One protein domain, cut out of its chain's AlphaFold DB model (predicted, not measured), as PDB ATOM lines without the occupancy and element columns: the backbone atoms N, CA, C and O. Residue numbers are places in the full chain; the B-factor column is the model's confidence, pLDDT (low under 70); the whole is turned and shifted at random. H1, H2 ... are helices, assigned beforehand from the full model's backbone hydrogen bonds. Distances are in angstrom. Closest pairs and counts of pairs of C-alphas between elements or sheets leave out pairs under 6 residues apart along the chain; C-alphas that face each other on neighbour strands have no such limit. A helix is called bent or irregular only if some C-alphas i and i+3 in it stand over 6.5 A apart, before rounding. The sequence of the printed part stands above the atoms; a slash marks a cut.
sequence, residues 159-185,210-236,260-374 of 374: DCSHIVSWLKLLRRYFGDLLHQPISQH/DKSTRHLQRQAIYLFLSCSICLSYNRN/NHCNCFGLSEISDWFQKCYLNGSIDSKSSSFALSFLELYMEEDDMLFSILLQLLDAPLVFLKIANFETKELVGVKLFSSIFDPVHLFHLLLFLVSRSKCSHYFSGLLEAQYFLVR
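This is residues 159 to 185, 210 to 236 and 260 to 374 of the 374 residues of an uncharacterized protein of Zea mays (UniProt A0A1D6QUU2). H1, H2 and H3 make a three-helix up-and-down bundle, their centres in a triangle and each helix running against the one before it, and H5 runs alongside part of H2, the longest helix. H6 crosses H3 about perpendicular, at 73 degrees, and leads through a tight link into H7, which packs on H4 and H5; H8 lies at the rim, and residues 355 to 360 stick out. The printed part has 169 residues with eight named helices, H1 to H8 in chain order, and no named strand, an all-helix class. It is compact, with a radius of gyration of the C-alphas of 16.0 A, and spans 47 by 41 by 34 A.

Find C-alpha 210 at (135.705, 172.471, 116.989); from there H2, residues 210 to 232, runs 32.2 A to C-alpha 232 at (159.757, 193.855, 117.675). H1, residues 160 to 178, covers 21.1 A with a kink of 63 degrees near residue 172; it is irregular, with C-alphas 173 and 176 7.7 A apart. H3, residues 262 to 278, covers 24.1 A. Then look for H4 at 287 to 298, H5 at 302 to 314, H6 at 328 to 339, H7 at 342 to 355 and H8 at 362 to 371, which ends at C-alpha 371, (167.717, 175.770, 132.134). H6 is only just irregular, with C-alphas 329 and 332 6.9 A apart.

Start at H2. H1 touches it at a shallow tilt of 30 degrees, opposite ways, closest at the C-alphas of Leu 177 and Gln 217, 4.9 A. With residues 225 to 232 alone H2 touches H3, closest at Ser 232 and Asn 263, C-alphas 3.9 A apart. With residues 222 to 229 alone it touches H5 at a shallow tilt of 16 degrees, the same way; the closest C-alphas, of Tyr 222 and Met 304, are 6.9 A apart. Farther out, H6 touches H3 about perpendicular, at 73 degrees, with the C-alphas of Ser 271 and Gly 332 closest at 4.2 A. H4, with residues 291 to 295 alone, touches residues 345 to 349 of H7; C-alphas 295 and 349 are closest, 6.7 A. H8 is near H5 and H7. Every O i to N i+4 pair is within hydrogen-bond range in H2, H3, H5 and H7, against 13 of 15 in H1, 7 of 8 in H4, 6 of 8 in H6 and 1 of 6 in H8, where 4 of 7 O i to N i+3 pairs are.

The farthest C-alphas, of Asn 260 and Lys 357, are 48.5 A apart. Cuts leave gaps of 11.8 A from C-alpha 185 to 210 and 10.9 A from 236 to 260. The link from H5 to H6 is long. Look for pLDDT under 70 in 61 residues, among them 315 to 331 and 355 to 374.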
ATOM      1  N   ASP A 159     164.625 188.509 106.071       73.69
ATOM      2  CA  ASP A 159     164.130 189.793 105.561       73.69
ATOM      3  C   ASP A 159     162.839 190.228 106.278       73.69
ATOM      4  O   ASP A 159     161.797 189.566 106.239       73.69
ATOM      5  N   CYS A 160     162.874 191.412 106.900       77.44
ATOM      6  CA  CYS A 160     161.704 192.010 107.543       77.44
ATOM      7  C   CYS A 160     160.517 192.186 106.582       77.44
ATOM      8  O   CYS A 160     159.366 192.166 107.026       77.44
ATOM      9  N   SER A 161     160.765 192.370 105.282       80.31
ATOM     10  CA  SER A 161     159.721 192.532 104.270       80.31
ATOM     11  C   SER A 161     158.830 191.286 104.170       80.31
ATOM     12  O   SER A 161     157.599 191.409 104.119       80.31
ATOM     13  N   HIS A 162     159.427 190.093 104.264       82.81
ATOM     14  CA  HIS A 162     158.717 188.816 104.282       82.81
ATOM     15  C   HIS A 162     157.858 188.671 105.533       82.81
ATOM     16  O   HIS A 162     156.677 188.331 105.432       82.81
ATOM     17  N   ILE A 163     158.407 189.015 106.701       85.75
ATOM     18  CA  ILE A 163     157.675 188.945 107.971       85.75
ATOM     19  C   ILE A 163     156.467 189.895 107.955       85.75
ATOM     20  O   ILE A 163     155.348 189.502 108.293       85.75
ATOM     21  N   VAL A 164     156.652 191.135 107.489       85.00
ATOM     22  CA  VAL A 164     155.564 192.117 107.341       85.00
ATOM     23  C   VAL A 164     154.497 191.620 106.358       85.00
ATOM     24  O   VAL A 164     153.299 191.791 106.604       85.00
ATOM     25  N   SER A 165     154.905 190.996 105.250       85.75
ATOM     26  CA  SER A 165     153.992 190.399 104.268       85.75
ATOM     27  C   SER A 165     153.131 189.294 104.894       85.75
ATOM     28  O   SER A 165     151.906 189.291 104.742       85.75
ATOM     29  N   TRP A 166     153.743 188.407 105.681       89.94
ATOM     30  CA  TRP A 166     153.043 187.332 106.382       89.94
ATOM     31  C   TRP A 166     152.088 187.847 107.461       89.94
ATOM     32  O   TRP A 166     150.966 187.355 107.556       89.94
ATOM     33  N   LEU A 167     152.456 188.889 108.211       90.94
ATOM     34  CA  LEU A 167     151.549 189.525 109.177       90.94
ATOM     35  C   LEU A 167     150.313 190.132 108.496       90.94
ATOM     36  O   LEU A 167     149.184 189.962 108.960       90.94
ATOM     37  N   LYS A 168     150.489 190.795 107.345       89.50
ATOM     38  CA  LYS A 168     149.363 191.290 106.529       89.50
ATOM     39  C   LYS A 168     148.460 190.149 106.051       89.50
ATOM     40  O   LYS A 168     147.238 190.282 106.096       89.50
ATOM     41  N   LEU A 169     149.051 189.037 105.619       91.06
ATOM     42  CA  LEU A 169     148.335 187.839 105.180       91.06
ATOM     43  C   LEU A 169     147.518 187.221 106.325       91.06
ATOM     44  O   LEU A 169     146.322 186.981 106.147       91.06
ATOM     45  N   LEU A 170     148.135 187.024 107.495       93.50
ATOM     46  CA  LEU A 170     147.491 186.472 108.691       93.50
ATOM     47  C   LEU A 170     146.280 187.310 109.104       93.50
ATOM     48  O   LEU A 170     145.184 186.773 109.241       93.50
ATOM     49  N   ARG A 171     146.423 188.636 109.187       90.38
ATOM     50  CA  ARG A 171     145.290 189.522 109.494       90.38
ATOM     51  C   ARG A 171     144.157 189.416 108.482       90.38
ATOM     52  O   ARG A 171     142.991 189.389 108.867       90.38
ATOM     53  N   ARG A 172     144.492 189.379 107.189       89.50
ATOM     54  CA  ARG A 172     143.498 189.415 106.113       89.50
ATOM     55  C   ARG A 172     142.682 188.131 106.017       89.50
ATOM     56  O   ARG A 172     141.478 188.208 105.802       89.50
ATOM     57  N   TYR A 173     143.332 186.975 106.123       89.69
ATOM     58  CA  TYR A 173     142.700 185.686 105.822       89.69
ATOM     59  C   TYR A 173     142.448 184.806 107.050       89.69
ATOM     60  O   TYR A 173     141.632 183.886 106.986       89.69
ATOM     61  N   PHE A 174     143.123 185.095 108.163       92.44
ATOM     62  CA  PHE A 174     143.040 184.339 109.415       92.44
ATOM     63  C   PHE A 174     142.607 185.221 110.593       92.44
ATOM     64  O   PHE A 174     142.667 184.788 111.741       92.44
ATOM     65  N   GLY A 175     142.148 186.450 110.332       89.56
ATOM     66  CA  GLY A 175     141.666 187.366 111.366       89.56
ATOM     67  C   GLY A 175     140.501 186.801 112.181       89.56
ATOM     68  O   GLY A 175     140.403 187.092 113.367       89.56
ATOM     69  N   ASP A 176     139.658 185.956 111.590       89.12
ATOM     70  CA  ASP A 176     138.605 185.225 112.301       89.12
ATOM     71  C   ASP A 176     139.170 184.293 113.382       89.12
ATOM     72  O   ASP A 176     138.627 184.248 114.480       89.12
ATOM     73  N   LEU A 177     140.288 183.617 113.104       90.06
ATOM     74  CA  LEU A 177     140.968 182.749 114.068       90.06
ATOM     75  C   LEU A 177     141.759 183.557 115.103       90.06
ATOM     76  O   LEU A 177     141.719 183.246 116.288       90.06
ATOM     77  N   LEU A 178     142.454 184.616 114.675       90.62
ATOM     78  CA  LEU A 178     143.274 185.448 115.568       90.62
ATOM     79  C   LEU A 178     142.453 186.123 116.669       90.62
ATOM     80  O   LEU A 178     142.955 186.292 117.777       90.62
ATOM     81  N   HIS A 179     141.211 186.504 116.364       86.94
ATOM     82  CA  HIS A 179     140.312 187.181 117.302       86.94
ATOM     83  C   HIS A 179     139.237 186.253 117.881       86.94
ATOM     84  O   HIS A 179     138.352 186.716 118.600       86.94
ATOM     85  N   GLN A 180     139.294 184.952 117.579       84.81
ATOM     86  CA  GLN A 180     138.432 183.974 118.227       84.81
ATOM     87  C   GLN A 180     138.734 183.960 119.741       84.81
ATOM     88  O   GLN A 180     139.904 184.052 120.129       84.81
ATOM     89  N   PRO A 181     137.720 183.851 120.622       80.88
ATOM     90  CA  PRO A 181     137.941 183.834 122.064       80.88
ATOM     91  C   PRO A 181     138.921 182.734 122.488       80.88
ATOM     92  O   PRO A 181     138.800 181.575 122.091       80.88
ATOM     93  N   ILE A 182     139.900 183.098 123.314       78.81
ATOM     94  CA  ILE A 182     140.876 182.148 123.867       78.81
ATOM     95  C   ILE A 182     140.233 181.355 125.017       78.81
ATOM     96  O   ILE A 182     140.405 180.137 125.099       78.81
ATOM     97  N   SER A 183     139.416 182.028 125.836       65.00
ATOM     98  CA  SER A 183     138.702 181.479 126.991       65.00
ATOM     99  C   SER A 183     137.392 180.783 126.590       65.00
ATOM    100  O   SER A 183     136.314 181.377 126.655       65.00
ATOM    101  N   GLN A 184     137.461 179.523 126.167       56.84
ATOM    102  CA  GLN A 184     136.300 178.626 126.112       56.84
ATOM    103  C   GLN A 184     136.715 177.266 126.683       56.84
ATOM    104  O   GLN A 184     137.789 176.762 126.362       56.84
ATOM    105  N   HIS A 185     135.898 176.731 127.595       48.41
ATOM    106  CA  HIS A 185     136.174 175.501 128.337       48.41
ATOM    107  C   HIS A 185     136.444 174.326 127.391       48.41
ATOM    108  O   HIS A 185     135.574 173.942 126.612       48.41
ATOM    109  N   ASP A 210     135.204 171.602 115.918       58.66
ATOM    110  CA  ASP A 210     135.705 172.471 116.989       58.66
ATOM    111  C   ASP A 210     137.200 172.240 117.277       58.66
ATOM    112  O   ASP A 210     137.991 173.177 117.380       58.66
ATOM    113  N   LYS A 211     137.647 170.981 117.268       61.62
ATOM    114  CA  LYS A 211     139.077 170.654 117.397       61.62
ATOM    115  C   LYS A 211     139.896 171.171 116.213       61.62
ATOM    116  O   LYS A 211     140.970 171.743 116.402       61.62
ATOM    117  N   SER A 212     139.363 171.043 114.991       66.38
ATOM    118  CA  SER A 212     140.002 171.573 113.777       66.38
ATOM    119  C   SER A 212     140.235 173.075 113.854       66.38
ATOM    120  O   SER A 212     141.311 173.558 113.512       66.38
ATOM    121  N   THR A 213     139.245 173.824 114.337       78.94
ATOM    122  CA  THR A 213     139.314 175.279 114.402       78.94
ATOM    123  C   THR A 213     140.242 175.736 115.518       78.94
ATOM    124  O   THR A 213     140.979 176.695 115.304       78.94
ATOM    125  N   ARG A 214     140.300 175.028 116.656       84.31
ATOM    126  CA  ARG A 214     141.248 175.316 117.748       84.31
ATOM    127  C   ARG A 214     142.699 175.063 117.354       84.31
ATOM    128  O   ARG A 214     143.542 175.920 117.607       84.31
ATOM    129  N   HIS A 215     142.987 173.962 116.662       86.31
ATOM    130  CA  HIS A 215     144.317 173.724 116.092       86.31
ATOM    131  C   HIS A 215     144.734 174.856 115.139       86.31
ATOM    132  O   HIS A 215     145.824 175.419 115.245       86.31
ATOM    133  N   LEU A 216     143.832 175.270 114.242       89.38
ATOM    134  CA  LEU A 216     144.097 176.386 113.331       89.38
ATOM    135  C   LEU A 216     144.277 177.714 114.063       89.38
ATOM    136  O   LEU A 216     145.125 178.517 113.674       89.38
ATOM    137  N   GLN A 217     143.508 177.940 115.128       91.25
ATOM    138  CA  GLN A 217     143.655 179.096 116.003       91.25
ATOM    139  C   GLN A 217     145.044 179.118 116.651       91.25
ATOM    140  O   GLN A 217     145.727 180.139 116.568       91.25
ATOM    141  N   ARG A 218     145.502 177.995 117.221       91.62
ATOM    142  CA  ARG A 218     146.846 177.862 117.805       91.62
ATOM    143  C   ARG A 218     147.943 178.165 116.793       91.62
ATOM    144  O   ARG A 218     148.817 178.982 117.081       91.62
ATOM    145  N   GLN A 219     147.877 177.578 115.599       92.44
ATOM    146  CA  GLN A 219     148.861 177.821 114.537       92.44
ATOM    147  C   GLN A 219     148.872 179.282 114.073       92.44
ATOM    148  O   GLN A 219     149.939 179.872 113.896       92.44
ATOM    149  N   ALA A 220     147.692 179.885 113.890       94.56
ATOM    150  CA  ALA A 220     147.570 181.275 113.466       94.56
ATOM    151  C   ALA A 220     148.136 182.240 114.518       94.56
ATOM    152  O   ALA A 220     148.940 183.106 114.170       94.56
ATOM    153  N   ILE A 221     147.766 182.067 115.794       94.00
ATOM    154  CA  ILE A 221     148.276 182.881 116.909       94.00
ATOM    155  C   ILE A 221     149.786 182.681 117.063       94.00
ATOM    156  O   ILE A 221     150.517 183.663 117.183       94.00
ATOM    157  N   TYR A 222     150.273 181.442 116.979       94.06
ATOM    158  CA  TYR A 222     151.699 181.131 117.081       94.06
ATOM    159  C   TYR A 222     152.507 181.852 116.000       94.06
ATOM    160  O   TYR A 222     153.479 182.542 116.315       94.06
ATOM    161  N   LEU A 223     152.105 181.732 114.728       94.31
ATOM    162  CA  LEU A 223     152.787 182.396 113.615       94.31
ATOM    163  C   LEU A 223     152.735 183.914 113.758       94.31
ATOM    164  O   LEU A 223     153.748 184.581 113.545       94.31
ATOM    165  N   PHE A 224     151.576 184.454 114.140       94.81
ATOM    166  CA  PHE A 224     151.379 185.885 114.332       94.81
ATOM    167  C   PHE A 224     152.285 186.444 115.433       94.81
ATOM    168  O   PHE A 224     153.027 187.398 115.186       94.81
ATOM    169  N   LEU A 225     152.280 185.829 116.619       91.94
ATOM    170  CA  LEU A 225     153.131 186.234 117.738       91.94
ATOM    171  C   LEU A 225     154.606 186.069 117.389       91.94
ATOM    172  O   LEU A 225     155.375 187.005 117.576       91.94
ATOM    173  N   SER A 226     154.987 184.940 116.790       90.56
ATOM    174  CA  SER A 226     156.367 184.686 116.370       90.56
ATOM    175  C   SER A 226     156.894 185.765 115.424       90.56
ATOM    176  O   SER A 226     157.995 186.279 115.611       90.56
ATOM    177  N   CYS A 227     156.110 186.116 114.401       89.56
ATOM    178  CA  CYS A 227     156.464 187.156 113.438       89.56
ATOM    179  C   CYS A 227     156.538 188.532 114.111       89.56
ATOM    180  O   CYS A 227     157.465 189.301 113.863       89.56
ATOM    181  N   SER A 228     155.577 188.836 114.985       88.38
ATOM    182  CA  SER A 228     155.495 190.137 115.645       88.38
ATOM    183  C   SER A 228     156.615 190.341 116.665       88.38
ATOM    184  O   SER A 228     157.225 191.408 116.678       88.38
ATOM    185  N   ILE A 229     156.939 189.328 117.473       86.00
ATOM    186  CA  ILE A 229     158.059 189.350 118.428       86.00
ATOM    187  C   ILE A 229     159.384 189.473 117.670       86.00
ATOM    188  O   ILE A 229     160.190 190.336 118.006       86.00
ATOM    189  N   CYS A 230     159.571 188.690 116.600       82.88
ATOM    190  CA  CYS A 230     160.772 188.751 115.762       82.88
ATOM    191  C   CYS A 230     160.986 190.146 115.152       82.88
ATOM    192  O   CYS A 230     162.098 190.663 115.193       82.88
ATOM    193  N   LEU A 231     159.926 190.801 114.658       80.19
ATOM    194  CA  LEU A 231     160.027 192.192 114.202       80.19
ATOM    195  C   LEU A 231     160.284 193.172 115.346       80.19
ATOM    196  O   LEU A 231     161.026 194.128 115.157       80.19
ATOM    197  N   SER A 232     159.660 192.963 116.509       77.06
ATOM    198  CA  SER A 232     159.757 193.855 117.675       77.06
ATOM    199  C   SER A 232     161.155 193.878 118.284       77.06
ATOM    200  O   SER A 232     161.613 194.920 118.755       77.06
ATOM    201  N   TYR A 233     161.827 192.731 118.270       70.81
ATOM    202  CA  TYR A 233     163.140 192.522 118.851       70.81
ATOM    203  C   TYR A 233     164.177 192.314 117.745       70.81
ATOM    204  O   TYR A 233     164.716 191.227 117.551       70.81
ATOM    205  N   ASN A 234     164.459 193.379 116.993       60.25
ATOM    206  CA  ASN A 234     165.610 193.387 116.099       60.25
ATOM    207  C   ASN A 234     166.870 193.625 116.944       60.25
ATOM    208  O   ASN A 234     167.121 194.748 117.394       60.25
ATOM    209  N   ARG A 235     167.634 192.563 117.221       49.94
ATOM    210  CA  ARG A 235     168.989 192.701 117.770       49.94
ATOM    211  C   ARG A 235     169.770 193.525 116.745       49.94
ATOM    212  O   ARG A 235     169.719 193.206 115.569       49.94
ATOM    213  N   ASN A 236     170.491 194.562 117.164       43.06
ATOM    214  CA  ASN A 236     171.318 195.411 116.286       43.06
ATOM    215  C   ASN A 236     172.452 194.656 115.534       43.06
ATOM    216  O   ASN A 236     173.387 195.289 115.048       43.06
ATOM    217  N   ASN A 260     164.044 202.670 110.299       41.53
ATOM    218  CA  ASN A 260     164.135 202.274 111.719       41.53
ATOM    219  C   ASN A 260     162.806 201.819 112.390       41.53
ATOM    220  O   ASN A 260     162.759 201.685 113.610       41.53
ATOM    221  N   HIS A 261     161.730 201.549 111.632       53.06
ATOM    222  CA  HIS A 261     160.361 201.375 112.167       53.06
ATOM    223  C   HIS A 261     159.777 199.943 112.140       53.06
ATOM    224  O   HIS A 261     158.608 199.761 112.486       53.06
ATOM    225  N   CYS A 262     160.551 198.905 111.800       59.06
ATOM    226  CA  CYS A 262     160.071 197.511 111.867       59.06
ATOM    227  C   CYS A 262     159.704 197.074 113.294       59.06
ATOM    228  O   CYS A 262     158.677 196.423 113.485       59.06
ATOM    229  N   ASN A 263     160.473 197.513 114.296       64.06
ATOM    230  CA  ASN A 263     160.208 197.184 115.697       64.06
ATOM    231  C   ASN A 263     158.872 197.772 116.166       64.06
ATOM    232  O   ASN A 263     158.074 197.086 116.797       64.06
ATOM    233  N   CYS A 264     158.583 199.022 115.792       67.56
ATOM    234  CA  CYS A 264     157.303 199.665 116.093       67.56
ATOM    235  C   CYS A 264     156.127 198.950 115.418       67.56
ATOM    236  O   CYS A 264     155.059 198.858 116.015       67.56
ATOM    237  N   PHE A 265     156.322 198.419 114.205       76.25
ATOM    238  CA  PHE A 265     155.294 197.645 113.513       76.25
ATOM    239  C   PHE A 265     154.958 196.360 114.279       76.25
ATOM    240  O   PHE A 265     153.798 196.157 114.613       76.25
ATOM    241  N   GLY A 266     155.955 195.544 114.639       78.75
ATOM    242  CA  GLY A 266     155.728 194.323 115.425       78.75
ATOM    243  C   GLY A 266     155.027 194.594 116.762       78.75
ATOM    244  O   GLY A 266     154.057 193.920 117.105       78.75
ATOM    245  N   LEU A 267     155.450 195.640 117.479       78.81
ATOM    246  CA  LEU A 267     154.832 196.038 118.746       78.81
ATOM    247  C   LEU A 267     153.394 196.528 118.562       78.81
ATOM    248  O   LEU A 267     152.525 196.203 119.370       78.81
ATOM    249  N   SER A 268     153.127 197.278 117.493       81.31
ATOM    250  CA  SER A 268     151.776 197.712 117.136       81.31
ATOM    251  C   SER A 268     150.862 196.523 116.841       81.31
ATOM    252  O   SER A 268     149.715 196.530 117.281       81.31
ATOM    253  N   GLU A 269     151.350 195.505 116.125       87.50
ATOM    254  CA  GLU A 269     150.581 194.288 115.836       87.50
ATOM    255  C   GLU A 269     150.224 193.538 117.128       87.50
ATOM    256  O   GLU A 269     149.063 193.178 117.326       87.50
ATOM    257  N   ILE A 270     151.187 193.370 118.045       87.19
ATOM    258  CA  ILE A 270     150.941 192.753 119.361       87.19
ATOM    259  C   ILE A 270     149.908 193.561 120.144       87.19
ATOM    260  O   ILE A 270     148.986 192.981 120.711       87.19
ATOM    261  N   SER A 271     150.044 194.888 120.169       83.25
ATOM    262  CA  SER A 271     149.131 195.771 120.897       83.25
ATOM    263  C   SER A 271     147.694 195.655 120.391       83.25
ATOM    264  O   SER A 271     146.786 195.453 121.192       83.25
ATOM    265  N   ASP A 272     147.490 195.740 119.073       85.88
ATOM    266  CA  ASP A 272     146.163 195.681 118.451       85.88
ATOM    267  C   ASP A 272     145.499 194.314 118.662       85.88
ATOM    268  O   ASP A 272     144.350 194.238 119.105       85.88
ATOM    269  N   TRP A 273     146.238 193.227 118.419       89.12
ATOM    270  CA  TRP A 273     145.745 191.873 118.668       89.12
ATOM    271  C   TRP A 273     145.397 191.668 120.145       89.12
ATOM    272  O   TRP A 273     144.285 191.251 120.470       89.12
ATOM    273  N   PHE A 274     146.316 192.025 121.046       85.12
ATOM    274  CA  PHE A 274     146.124 191.832 122.477       85.12
ATOM    275  C   PHE A 274     144.938 192.646 122.993       85.12
ATOM    276  O   PHE A 274     144.110 192.112 123.721       85.12
ATOM    277  N   GLN A 275     144.786 193.905 122.577       80.69
ATOM    278  CA  GLN A 275     143.633 194.726 122.952       80.69
ATOM    279  C   GLN A 275     142.316 194.117 122.465       80.69
ATOM    280  O   GLN A 275     141.355 194.063 123.228       80.69
ATOM    281  N   LYS A 276     142.259 193.599 121.236       82.12
ATOM    282  CA  LYS A 276     141.046 192.949 120.721       82.12
ATOM    283  C   LYS A 276     140.710 191.659 121.465       82.12
ATOM    284  O   LYS A 276     139.534 191.406 121.702       82.12
ATOM    285  N   CYS A 277     141.701 190.866 121.862       78.38
ATOM    286  CA  CYS A 277     141.474 189.621 122.600       78.38
ATOM    287  C   CYS A 277     141.196 189.844 124.097       78.38
ATOM    288  O   CYS A 277     140.389 189.125 124.677       78.38
ATOM    289  N   TYR A 278     141.854 190.828 124.716       70.88
ATOM    290  CA  TYR A 278     141.815 191.082 126.157       70.88
ATOM    291  C   TYR A 278     140.731 192.091 126.572       70.88
ATOM    292  O   TYR A 278     140.114 191.903 127.613       70.88
ATOM    293  N   LEU A 279     140.485 193.151 125.786       64.56
ATOM    294  CA  LEU A 279     139.548 194.231 126.152       64.56
ATOM    295  C   LEU A 279     138.137 194.055 125.574       64.56
ATOM    296  O   LEU A 279     137.184 194.519 126.193       64.56
ATOM    297  N   ASN A 280     137.981 193.404 124.413       59.44
ATOM    298  CA  ASN A 280     136.645 193.133 123.851       59.44
ATOM    299  C   ASN A 280     136.030 191.829 124.382       59.44
ATOM    300  O   ASN A 280     134.822 191.629 124.257       59.44
ATOM    301  N   GLY A 281     136.836 190.940 124.970       51.00
ATOM    302  CA  GLY A 281     136.332 189.821 125.759       51.00
ATOM    303  C   GLY A 281     135.913 190.340 127.129       51.00
ATOM    304  O   GLY A 281     136.697 191.017 127.782       51.00
ATOM    305  N   SER A 282     134.691 190.043 127.575       42.81
ATOM    306  CA  SER A 282     134.193 190.387 128.915       42.81
ATOM    307  C   SER A 282     134.909 189.571 130.005       42.81
ATOM    308  O   SER A 282     134.299 188.758 130.698       42.81
ATOM    309  N   ILE A 283     136.226 189.711 130.107       45.47
ATOM    310  CA  ILE A 283     137.047 188.990 131.066       45.47
ATOM    311  C   ILE A 283     137.174 189.884 132.294       45.47
ATOM    312  O   ILE A 283     137.837 190.920 132.278       45.47
ATOM    313  N   ASP A 284     136.494 189.469 133.359       43.22
ATOM    314  CA  ASP A 284     136.573 190.064 134.684       43.22
ATOM    315  C   ASP A 284     138.032 190.277 135.111       43.22
ATOM    316  O   ASP A 284     138.741 189.325 135.423       43.22
ATOM    317  N   SER A 285     138.447 191.547 135.132       43.25
ATOM    318  CA  SER A 285     139.404 192.240 136.020       43.25
ATOM    319  C   SER A 285     140.715 191.577 136.498       43.25
ATOM    320  O   SER A 285     141.432 192.197 137.283       43.25
ATOM    321  N   LYS A 286     141.104 190.380 136.052       55.16
ATOM    322  CA  LYS A 286     142.326 189.700 136.509       55.16
ATOM    323  C   LYS A 286     143.178 189.269 135.325       55.16
ATOM    324  O   LYS A 286     142.905 188.260 134.695       55.16
ATOM    325  N   SER A 287     144.267 189.994 135.094       57.78
ATOM    326  CA  SER A 287     145.361 189.670 134.163       57.78
ATOM    327  C   SER A 287     145.790 188.192 134.169       57.78
ATOM    328  O   SER A 287     146.123 187.638 133.123       57.78
ATOM    329  N   SER A 288     145.722 187.531 135.329       60.47
ATOM    330  CA  SER A 288     146.038 186.109 135.497       60.47
ATOM    331  C   SER A 288     145.078 185.155 134.774       60.47
ATOM    332  O   SER A 288     145.480 184.043 134.447       60.47
ATOM    333  N   SER A 289     143.819 185.538 134.526       73.69
ATOM    334  CA  SER A 289     142.849 184.664 133.847       73.69
ATOM    335  C   SER A 289     143.175 184.504 132.362       73.69
ATOM    336  O   SER A 289     143.094 183.397 131.838       73.69
ATOM    337  N   PHE A 290     143.628 185.573 131.703       80.19
ATOM    338  CA  PHE A 290     143.998 185.528 130.290       80.19
ATOM    339  C   PHE A 290     145.255 184.686 130.051       80.19
ATOM    340  O   PHE A 290     145.263 183.852 129.149       80.19
ATOM    341  N   ALA A 291     146.295 184.867 130.876       83.56
ATOM    342  CA  ALA A 291     147.508 184.051 130.808       83.56
ATOM    343  C   ALA A 291     147.188 182.557 130.982       83.56
ATOM    344  O   ALA A 291     147.654 181.733 130.201       83.56
ATOM    345  N   LEU A 292     146.336 182.212 131.953       82.75
ATOM    346  CA  LEU A 292     145.889 180.834 132.155       82.75
ATOM    347  C   LEU A 292     145.118 180.291 130.946       82.75
ATOM    348  O   LEU A 292     145.452 179.212 130.472       82.75
ATOM    349  N   SER A 293     144.158 181.038 130.391       84.12
ATOM    350  CA  SER A 293     143.427 180.599 129.193       84.12
ATOM    351  C   SER A 293     144.329 180.449 127.966       84.12
ATOM    352  O   SER A 293     144.104 179.564 127.144       84.12
ATOM    353  N   PHE A 294     145.356 181.294 127.830       87.88
ATOM    354  CA  PHE A 294     146.364 181.147 126.783       87.88
ATOM    355  C   PHE A 294     147.154 179.846 126.956       87.88
ATOM    356  O   PHE A 294     147.294 179.092 125.998       87.88
ATOM    357  N   LEU A 295     147.625 179.548 128.170       87.50
ATOM    358  CA  LEU A 295     148.329 178.294 128.446       87.50
ATOM    359  C   LEU A 295     147.426 177.081 128.189       87.50
ATOM    360  O   LEU A 295     147.835 176.155 127.500       87.50
ATOM    361  N   GLU A 296     146.180 177.119 128.666       84.38
ATOM    362  CA  GLU A 296     145.182 176.065 128.445       84.38
ATOM    363  C   GLU A 296     144.907 175.822 126.957       84.38
ATOM    364  O   GLU A 296     144.853 174.666 126.540       84.38
ATOM    365  N   LEU A 297     144.790 176.883 126.142       85.81
ATOM    366  CA  LEU A 297     144.613 176.774 124.689       85.81
ATOM    367  C   LEU A 297     145.708 175.908 124.054       85.81
ATOM    368  O   LEU A 297     145.396 175.120 123.163       85.81
ATOM    369  N   TYR A 298     146.952 176.062 124.510       86.25
ATOM    370  CA  TYR A 298     148.141 175.429 123.943       86.25
ATOM    371  C   TYR A 298     148.563 174.121 124.619       86.25
ATOM    372  O   TYR A 298     149.498 173.493 124.136       86.25
ATOM    373  N   MET A 299     147.889 173.668 125.682       80.56
ATOM    374  CA  MET A 299     148.270 172.423 126.371       80.56
ATOM    375  C   MET A 299     148.352 171.222 125.418       80.56
ATOM    376  O   MET A 299     149.233 170.394 125.578       80.56
ATOM    377  N   GLU A 300     147.471 171.140 124.414       76.50
ATOM    378  CA  GLU A 300     147.450 170.042 123.430       76.50
ATOM    379  C   GLU A 300     148.617 170.064 122.423       76.50
ATOM    380  O   GLU A 300     148.855 169.060 121.759       76.50
ATOM    381  N   GLU A 301     149.314 171.195 122.281       81.38
ATOM    382  CA  GLU A 301     150.392 171.435 121.308       81.38
ATOM    383  C   GLU A 301     151.550 172.147 122.022       81.38
ATOM    384  O   GLU A 301     151.803 173.350 121.858       81.38
ATOM    385  N   ASP A 302     152.201 171.387 122.903       79.12
ATOM    386  CA  ASP A 302     153.235 171.856 123.820       79.12
ATOM    387  C   ASP A 302     154.503 172.328 123.095       79.12
ATOM    388  O   ASP A 302     155.124 173.300 123.522       79.12
ATOM    389  N   ASP A 303     154.846 171.732 121.955       84.06
ATOM    390  CA  ASP A 303     155.933 172.161 121.072       84.06
ATOM    391  C   ASP A 303     155.816 173.644 120.659       84.06
ATOM    392  O   ASP A 303     156.777 174.418 120.765       84.06
ATOM    393  N   MET A 304     154.621 174.081 120.248       87.19
ATOM    394  CA  MET A 304     154.355 175.481 119.917       87.19
ATOM    395  C   MET A 304     154.358 176.374 121.154       87.19
ATOM    396  O   MET A 304     154.869 177.496 121.083       87.19
ATOM    397  N   LEU A 305     153.832 175.885 122.281       88.12
ATOM    398  CA  LEU A 305     153.854 176.623 123.541       88.12
ATOM    399  C   LEU A 305     155.287 176.927 123.980       88.12
ATOM    400  O   LEU A 305     155.627 178.086 124.221       88.12
ATOM    401  N   PHE A 306     156.132 175.898 124.048       86.69
ATOM    402  CA  PHE A 306     157.530 176.035 124.437       86.69
ATOM    403  C   PHE A 306     158.280 176.954 123.483       86.69
ATOM    404  O   PHE A 306     159.044 177.800 123.935       86.69
ATOM    405  N   SER A 307     158.013 176.867 122.179       87.19
ATOM    406  CA  SER A 307     158.611 177.770 121.198       87.19
ATOM    407  C   SER A 307     158.225 179.241 121.435       87.19
ATOM    408  O   SER A 307     159.095 180.108 121.375       87.19
ATOM    409  N   ILE A 308     156.969 179.553 121.794       87.75
ATOM    410  CA  ILE A 308     156.570 180.927 122.172       87.75
ATOM    411  C   ILE A 308     157.264 181.364 123.463       87.75
ATOM    412  O   ILE A 308     157.772 182.482 123.531       87.75
ATOM    413  N   LEU A 309     157.299 180.503 124.485       87.38
ATOM    414  CA  LEU A 309     157.935 180.818 125.767       87.38
ATOM    415  C   LEU A 309     159.437 181.079 125.607       87.38
ATOM    416  O   LEU A 309     159.939 182.061 126.146       87.38
ATOM    417  N   LEU A 310     160.133 180.255 124.819       86.69
ATOM    418  CA  LEU A 310     161.541 180.453 124.473       86.69
ATOM    419  C   LEU A 310     161.745 181.771 123.721       86.69
ATOM    420  O   LEU A 310     162.618 182.550 124.084       86.69
ATOM    421  N   GLN A 311     160.889 182.086 122.744       85.25
ATOM    422  CA  GLN A 311     160.959 183.373 122.049       85.25
ATOM    423  C   GLN A 311     160.746 184.565 122.988       85.25
ATOM    424  O   GLN A 311     161.426 185.576 122.844       85.25
ATOM    425  N   LEU A 312     159.830 184.465 123.953       84.00
ATOM    426  CA  LEU A 312     159.618 185.507 124.960       84.00
ATOM    427  C   LEU A 312     160.794 185.617 125.945       84.00
ATOM    428  O   LEU A 312     161.058 186.714 126.426       84.00
ATOM    429  N   LEU A 313     161.503 184.520 126.231       82.06
ATOM    430  CA  LEU A 313     162.733 184.521 127.033       82.06
ATOM    431  C   LEU A 313     163.917 185.151 126.288       82.06
ATOM    432  O   LEU A 313     164.655 185.932 126.887       82.06
ATOM    433  N   ASP A 314     164.084 184.845 124.999       74.81
ATOM    434  CA  ASP A 314     165.177 185.353 124.154       74.81
ATOM    435  C   ASP A 314     164.971 186.819 123.735       74.81
ATOM    436  O   ASP A 314     165.929 187.590 123.589       74.81
ATOM    437  N   ALA A 315     163.708 187.210 123.548       69.12
ATOM    438  CA  ALA A 315     163.267 188.541 123.143       69.12
ATOM    439  C   ALA A 315     162.278 189.148 124.156       69.12
ATOM    440  O   ALA A 315     161.133 189.466 123.807       69.12
ATOM    441  N   PRO A 316     162.691 189.333 125.422       62.22
ATOM    442  CA  PRO A 316     161.782 189.745 126.473       62.22
ATOM    443  C   PRO A 316     161.361 191.196 126.253       62.22
ATOM    444  O   PRO A 316     162.104 192.149 126.504       62.22
ATOM    445  N   LEU A 317     160.119 191.363 125.788       66.50
ATOM    446  CA  LEU A 317     159.536 192.670 125.471       66.50
ATOM    447  C   LEU A 317     159.461 193.589 126.701       66.50
ATOM    448  O   LEU A 317     159.431 194.809 126.557       66.50
ATOM    449  N   VAL A 318     159.522 193.007 127.905       57.75
ATOM    450  CA  VAL A 318     159.632 193.692 129.203       57.75
ATOM    451  C   VAL A 318     160.856 194.620 129.270       57.75
ATOM    452  O   VAL A 318     160.792 195.663 129.918       57.75
ATOM    453  N   PHE A 319     161.955 194.288 128.578       54.09
ATOM    454  CA  PHE A 319     163.194 195.081 128.588       54.09
ATOM    455  C   PHE A 319     163.304 196.080 127.440       54.09
ATOM    456  O   PHE A 319     164.261 196.863 127.397       54.09
ATOM    457  N   LEU A 320     162.342 196.104 126.510       58.56
ATOM    458  CA  LEU A 320     162.258 197.220 125.579       58.56
ATOM    459  C   LEU A 320     162.096 198.483 126.426       58.56
ATOM    460  O   LEU A 320     161.220 198.557 127.286       58.56
ATOM    461  N   LYS A 321     162.963 199.481 126.212       49.09
ATOM    462  CA  LYS A 321     162.868 200.807 126.843       49.09
ATOM    463  C   LYS A 321     161.612 201.531 126.333       49.09
ATOM    464  O   LYS A 321     161.691 202.531 125.628       49.09
ATOM    465  N   ILE A 322     160.435 201.033 126.708       52.00
ATOM    466  CA  ILE A 322     159.110 201.595 126.415       52.00
ATOM    467  C   ILE A 322     158.915 202.921 127.188       52.00
ATOM    468  O   ILE A 322     157.960 203.658 126.958       52.00
ATOM    469  N   ALA A 323     159.857 203.273 128.073       42.22
ATOM    470  CA  ALA A 323     159.872 204.495 128.873       42.22
ATOM    471  C   ALA A 323     159.799 205.805 128.059       42.22
ATOM    472  O   ALA A 323     159.379 206.810 128.614       42.22
ATOM    473  N   ASN A 324     160.135 205.803 126.761       43.78
ATOM    474  CA  ASN A 324     160.141 207.026 125.942       43.78
ATOM    475  C   ASN A 324     158.903 207.222 125.046       43.78
ATOM    476  O   ASN A 324     158.873 208.171 124.267       43.78
ATOM    477  N   PHE A 325     157.888 206.355 125.122       47.72
ATOM    478  CA  PHE A 325     156.731 206.415 124.221       47.72
ATOM    479  C   PHE A 325     155.410 206.500 125.002       47.72
ATOM    480  O   PHE A 325     154.768 205.496 125.310       47.72
ATOM    481  N   GLU A 326     154.997 207.723 125.335       45.78
ATOM    482  CA  GLU A 326     153.705 208.041 125.962       45.78
ATOM    483  C   GLU A 326     152.574 208.161 124.921       45.78
ATOM    484  O   GLU A 326     151.897 209.182 124.819       45.78
ATOM    485  N   THR A 327     152.344 207.122 124.116       54.75
ATOM    486  CA  THR A 327     151.182 207.070 123.211       54.75
ATOM    487  C   THR A 327     150.225 205.948 123.616       54.75
ATOM    488  O   THR A 327     150.635 204.882 124.078       54.75
ATOM    489  N   LYS A 328     148.913 206.180 123.440       53.91
ATOM    490  CA  LYS A 328     147.839 205.198 123.714       53.91
ATOM    491  C   LYS A 328     148.059 203.849 123.005       53.91
ATOM    492  O   LYS A 328     147.591 202.824 123.492       53.91
ATOM    493  N   GLU A 329     148.804 203.848 121.901       53.88
ATOM    494  CA  GLU A 329     149.139 202.672 121.088       53.88
ATOM    495  C   GLU A 329     150.014 201.638 121.821       53.88
ATOM    496  O   GLU A 329     149.951 200.460 121.488       53.88
ATOM    497  N   LEU A 330     150.769 202.014 122.864       61.00
ATOM    498  CA  LEU A 330     151.676 201.101 123.587       61.00
ATOM    499  C   LEU A 330     151.144 200.599 124.937       61.00
ATOM    500  O   LEU A 330     151.819 199.826 125.620       61.00
ATOM    501  N   VAL A 331     149.917 200.974 125.318       67.81
ATOM    502  CA  VAL A 331     149.259 200.425 126.519       67.81
ATOM    503  C   VAL A 331     149.050 198.915 126.377       67.81
ATOM    504  O   VAL A 331     149.307 198.174 127.325       67.81
ATOM    505  N   GLY A 332     148.656 198.449 125.183       72.06
ATOM    506  CA  GLY A 332     148.485 197.020 124.904       72.06
ATOM    507  C   GLY A 332     149.794 196.244 125.034       72.06
ATOM    508  O   GLY A 332     149.811 195.196 125.664       72.06
ATOM    509  N   VAL A 333     150.907 196.803 124.556       73.12
ATOM    510  CA  VAL A 333     152.247 196.198 124.680       73.12
ATOM    511  C   VAL A 333     152.708 196.103 126.131       73.12
ATOM    512  O   VAL A 333     153.251 195.074 126.530       73.12
ATOM    513  N   LYS A 334     152.500 197.153 126.938       73.44
ATOM    514  CA  LYS A 334     152.853 197.137 128.369       73.44
ATOM    515  C   LYS A 334     152.069 196.058 129.117       73.44
ATOM    516  O   LYS A 334     152.660 195.288 129.868       73.44
ATOM    517  N   LEU A 335     150.759 195.979 128.874       75.50
ATOM    518  CA  LEU A 335     149.903 194.947 129.458       75.50
ATOM    519  C   LEU A 335     150.311 193.551 128.986       75.50
ATOM    520  O   LEU A 335     150.512 192.674 129.823       75.50
ATOM    521  N   PHE A 336     150.515 193.368 127.679       82.56
ATOM    522  CA  PHE A 336     151.006 192.119 127.108       82.56
ATOM    523  C   PHE A 336     152.305 191.689 127.786       82.56
ATOM    524  O   PHE A 336     152.367 190.591 128.314       82.56
ATOM    525  N   SER A 337     153.298 192.575 127.874       79.31
ATOM    526  CA  SER A 337     154.600 192.269 128.485       79.31
ATOM    527  C   SER A 337     154.480 191.908 129.968       79.31
ATOM    528  O   SER A 337     155.215 191.058 130.445       79.31
ATOM    529  N   SER A 338     153.542 192.521 130.699       79.19
ATOM    530  CA  SER A 338     153.299 192.182 132.108       79.19
ATOM    531  C   SER A 338     152.590 190.837 132.306       79.19
ATOM    532  O   SER A 338     152.821 190.162 133.302       79.19
ATOM    533  N   ILE A 339     151.713 190.453 131.374       80.94
ATOM    534  CA  ILE A 339     150.910 189.220 131.437       80.94
ATOM    535  C   ILE A 339     151.707 188.032 130.899       80.94
ATOM    536  O   ILE A 339     151.649 186.939 131.453       80.94
ATOM    537  N   PHE A 340     152.465 188.274 129.834       83.88
ATOM    538  CA  PHE A 340     153.339 187.325 129.161       83.88
ATOM    539  C   PHE A 340     154.788 187.452 129.641       83.88
ATOM    540  O   PHE A 340     155.720 187.196 128.878       83.88
ATOM    541  N   ASP A 341     154.984 187.839 130.904       83.19
ATOM    542  CA  ASP A 341     156.289 187.705 131.537       83.19
ATOM    543  C   ASP A 341     156.675 186.215 131.526       83.19
ATOM    544  O   ASP A 341     155.910 185.378 132.022       83.19
ATOM    545  N   PRO A 342     157.814 185.842 130.921       80.62
ATOM    546  CA  PRO A 342     158.114 184.440 130.663       80.62
ATOM    547  C   PRO A 342     158.312 183.635 131.954       80.62
ATOM    548  O   PRO A 342     157.928 182.466 132.005       80.62
ATOM    549  N   VAL A 343     158.841 184.253 133.018       82.38
ATOM    550  CA  VAL A 343     158.992 183.610 134.334       82.38
ATOM    551  C   VAL A 343     157.617 183.372 134.955       82.38
ATOM    552  O   VAL A 343     157.318 182.267 135.414       82.38
ATOM    553  N   HIS A 344     156.739 184.378 134.915       84.12
ATOM    554  CA  HIS A 344     155.362 184.248 135.378       84.12
ATOM    555  C   HIS A 344     154.593 183.153 134.624       84.12
ATOM    556  O   HIS A 344     153.975 182.297 135.261       84.12
ATOM    557  N   LEU A 345     154.664 183.134 133.288       85.38
ATOM    558  CA  LEU A 345     154.025 182.105 132.463       85.38
ATOM    559  C   LEU A 345     154.556 180.707 132.773       85.38
ATOM    560  O   LEU A 345     153.768 179.769 132.853       85.38
ATOM    561  N   PHE A 346     155.863 180.563 133.000       83.88
ATOM    562  CA  PHE A 346     156.447 179.280 133.376       83.88
ATOM    563  C   PHE A 346     155.908 178.785 134.726       83.88
ATOM    564  O   PHE A 346     155.523 177.624 134.858       83.88
ATOM    565  N   HIS A 347     155.784 179.668 135.721       85.00
ATOM    566  CA  HIS A 347     155.162 179.312 136.998       85.00
ATOM    567  C   HIS A 347     153.686 178.924 136.855       85.00
ATOM    568  O   HIS A 347     153.244 177.960 137.484       85.00
ATOM    569  N   LEU A 348     152.922 179.639 136.023       85.12
ATOM    570  CA  LEU A 348     151.531 179.287 135.732       85.12
ATOM    571  C   LEU A 348     151.420 177.941 135.001       85.12
ATOM    572  O   LEU A 348     150.528 177.154 135.317       85.12
ATOM    573  N   LEU A 349     152.339 177.643 134.081       85.12
ATOM    574  CA  LEU A 349     152.411 176.353 133.397       85.12
ATOM    575  C   LEU A 349     152.687 175.220 134.392       85.12
ATOM    576  O   LEU A 349     151.947 174.239 134.417       85.12
ATOM    577  N   LEU A 350     153.687 175.374 135.269       83.31
ATOM    578  CA  LEU A 350     153.973 174.406 136.335       83.31
ATOM    579  C   LEU A 350     152.758 174.185 137.242       83.31
ATOM    580  O   LEU A 350     152.446 173.053 137.613       83.31
ATOM    581  N   PHE A 351     152.039 175.258 137.570       82.06
ATOM    582  CA  PHE A 351     150.810 175.182 138.346       82.06
ATOM    583  C   PHE A 351     149.709 174.392 137.619       82.06
ATOM    584  O   PHE A 351     149.099 173.506 138.225       82.06
ATOM    585  N   LEU A 352     149.479 174.646 136.326       80.25
ATOM    586  CA  LEU A 352     148.511 173.909 135.501       80.25
ATOM    587  C   LEU A 352     148.869 172.423 135.368       80.25
ATOM    588  O   LEU A 352     148.003 171.560 135.539       80.25
ATOM    589  N   VAL A 353     150.143 172.109 135.136       76.38
ATOM    590  CA  VAL A 353     150.638 170.726 135.060       76.38
ATOM    591  C   VAL A 353     150.503 170.018 136.411       76.38
ATOM    592  O   VAL A 353     150.096 168.866 136.456       76.38
ATOM    593  N   SER A 354     150.743 170.707 137.532       72.38
ATOM    594  CA  SER A 354     150.574 170.119 138.871       72.38
ATOM    595  C   SER A 354     149.114 169.800 139.228       72.38
ATOM    596  O   SER A 354     148.846 168.913 140.040       72.38
ATOM    597  N   ARG A 355     148.154 170.522 138.633       67.25
ATOM    598  CA  ARG A 355     146.710 170.331 138.848       67.25
ATOM    599  C   ARG A 355     146.083 169.339 137.878       67.25
ATOM    600  O   ARG A 355     145.115 168.665 138.238       67.25
ATOM    601  N   SER A 356     146.600 169.253 136.659       58.62
ATOM    602  CA  SER A 356     146.165 168.264 135.681       58.62
ATOM    603  C   SER A 356     146.807 166.916 136.017       58.62
ATOM    604  O   SER A 356     148.019 166.777 136.097       58.62
ATOM    605  N   LYS A 357     146.003 165.868 136.224       47.72
ATOM    606  CA  LYS A 357     146.496 164.491 136.443       47.72
ATOM    607  C   LYS A 357     147.098 163.873 135.161       47.72
ATOM    608  O   LYS A 357     146.925 162.684 134.908       47.72
ATOM    609  N   CYS A 358     147.746 164.663 134.308       45.69
ATOM    610  CA  CYS A 358     148.303 164.211 133.041       45.69
ATOM    611  C   CYS A 358     149.766 163.805 133.231       45.69
ATOM    612  O   CYS A 358     150.683 164.609 133.088       45.69
ATOM    613  N   SER A 359     149.976 162.516 133.496       42.56
ATOM    614  CA  SER A 359     151.296 161.878 133.617       42.56
ATOM    615  C   SER A 359     152.182 161.991 132.358       42.56
ATOM    616  O   SER A 359     153.353 161.628 132.424       42.56
ATOM    617  N   HIS A 360     151.660 162.464 131.218       50.16
ATOM    618  CA  HIS A 360     152.375 162.487 129.935       50.16
ATOM    619  C   HIS A 360     153.245 163.738 129.697       50.16
ATOM    620  O   HIS A 360     154.197 163.652 128.931       50.16
ATOM    621  N   TYR A 361     153.005 164.861 130.389       48.03
ATOM    622  CA  TYR A 361     153.790 166.102 130.204       48.03
ATOM    623  C   TYR A 361     155.131 166.116 130.961       48.03
ATOM    624  O   TYR A 361     155.945 167.021 130.788       48.03
ATOM    625  N   PHE A 362     155.388 165.120 131.813       45.75
ATOM    626  CA  PHE A 362     156.543 165.117 132.719       45.75
ATOM    627  C   PHE A 362     157.898 164.861 132.034       45.75
ATOM    628  O   PHE A 362     158.930 165.152 132.630       45.75
ATOM    629  N   SER A 363     157.916 164.356 130.796       44.47
ATOM    630  CA  SER A 363     159.159 163.992 130.094       44.47
ATOM    631  C   SER A 363     159.968 165.216 129.629       44.47
ATOM    632  O   SER A 363     161.168 165.273 129.867       44.47
ATOM    633  N   GLY A 364     159.325 166.224 129.023       45.16
ATOM    634  CA  GLY A 364     160.016 167.426 128.514       45.16
ATOM    635  C   GLY A 364     160.293 168.505 129.571       45.16
ATOM    636  O   GLY A 364     161.240 169.278 129.459       45.16
ATOM    637  N   LEU A 365     159.503 168.543 130.648       48.44
ATOM    638  CA  LEU A 365     159.617 169.553 131.711       48.44
ATOM    639  C   LEU A 365     160.839 169.365 132.628       48.44
ATOM    640  O   LEU A 365     161.312 170.335 133.224       48.44
ATOM    641  N   LEU A 366     161.374 168.143 132.717       44.12
ATOM    642  CA  LEU A 366     162.585 167.836 133.486       44.12
ATOM    643  C   LEU A 366     163.851 168.446 132.860       44.12
ATOM    644  O   LEU A 366     164.752 168.836 133.599       44.12
ATOM    645  N   GLU A 367     163.903 168.617 131.534       39.69
ATOM    646  CA  GLU A 367     165.001 169.346 130.877       39.69
ATOM    647  C   GLU A 367     164.865 170.870 131.044       39.69
ATOM    648  O   GLU A 367     165.861 171.560 131.263       39.69
ATOM    649  N   ALA A 368     163.638 171.403 131.046       42.88
ATOM    650  CA  ALA A 368     163.390 172.838 131.216       42.88
ATOM    651  C   ALA A 368     163.727 173.355 132.630       42.88
ATOM    652  O   ALA A 368     164.209 174.479 132.779       42.88
ATOM    653  N   GLN A 369     163.541 172.537 133.677       41.22
ATOM    654  CA  GLN A 369     163.949 172.904 135.042       41.22
ATOM    655  C   GLN A 369     165.465 173.115 135.183       41.22
ATOM    656  O   GLN A 369     165.885 173.929 136.004       41.22
ATOM    657  N   TYR A 370     166.288 172.446 134.369       38.88
ATOM    658  CA  TYR A 370     167.741 172.642 134.386       38.88
ATOM    659  C   TYR A 370     168.183 173.961 133.738       38.88
ATOM    660  O   TYR A 370     169.251 174.470 134.078       38.88
ATOM    661  N   PHE A 371     167.372 174.538 132.848       39.22
ATOM    662  CA  PHE A 371     167.717 175.770 132.134       39.22
ATOM    663  C   PHE A 371     167.479 177.049 132.953       39.22
ATOM    664  O   PHE A 371     168.117 178.055 132.677       39.22
ATOM    665  N   LEU A 372     166.613 177.010 133.973       39.44
ATOM    666  CA  LEU A 372     166.259 178.173 134.810       39.44
ATOM    667  C   LEU A 372     167.083 178.300 136.107       39.44
ATOM    668  O   LEU A 372     166.883 179.243 136.869       39.44
ATOM    669  N   VAL A 373     167.999 177.361 136.380       37.34
ATOM    670  CA  VAL A 373     168.934 177.407 137.529       37.34
ATOM    671  C   VAL A 373     170.333 177.908 137.108       37.34
ATOM    672  O   VAL A 373     171.277 177.902 137.898       37.34
ATOM    673  N   ARG A 374     170.481 178.386 135.870       31.03
ATOM    674  CA  ARG A 374     171.638 179.150 135.385       31.03
ATOM    675  C   ARG A 374     171.174 180.502 134.878       31.03
ATOM    676  O   ARG A 374     172.003 181.435 134.963       31.03
TER     677      ARG A 374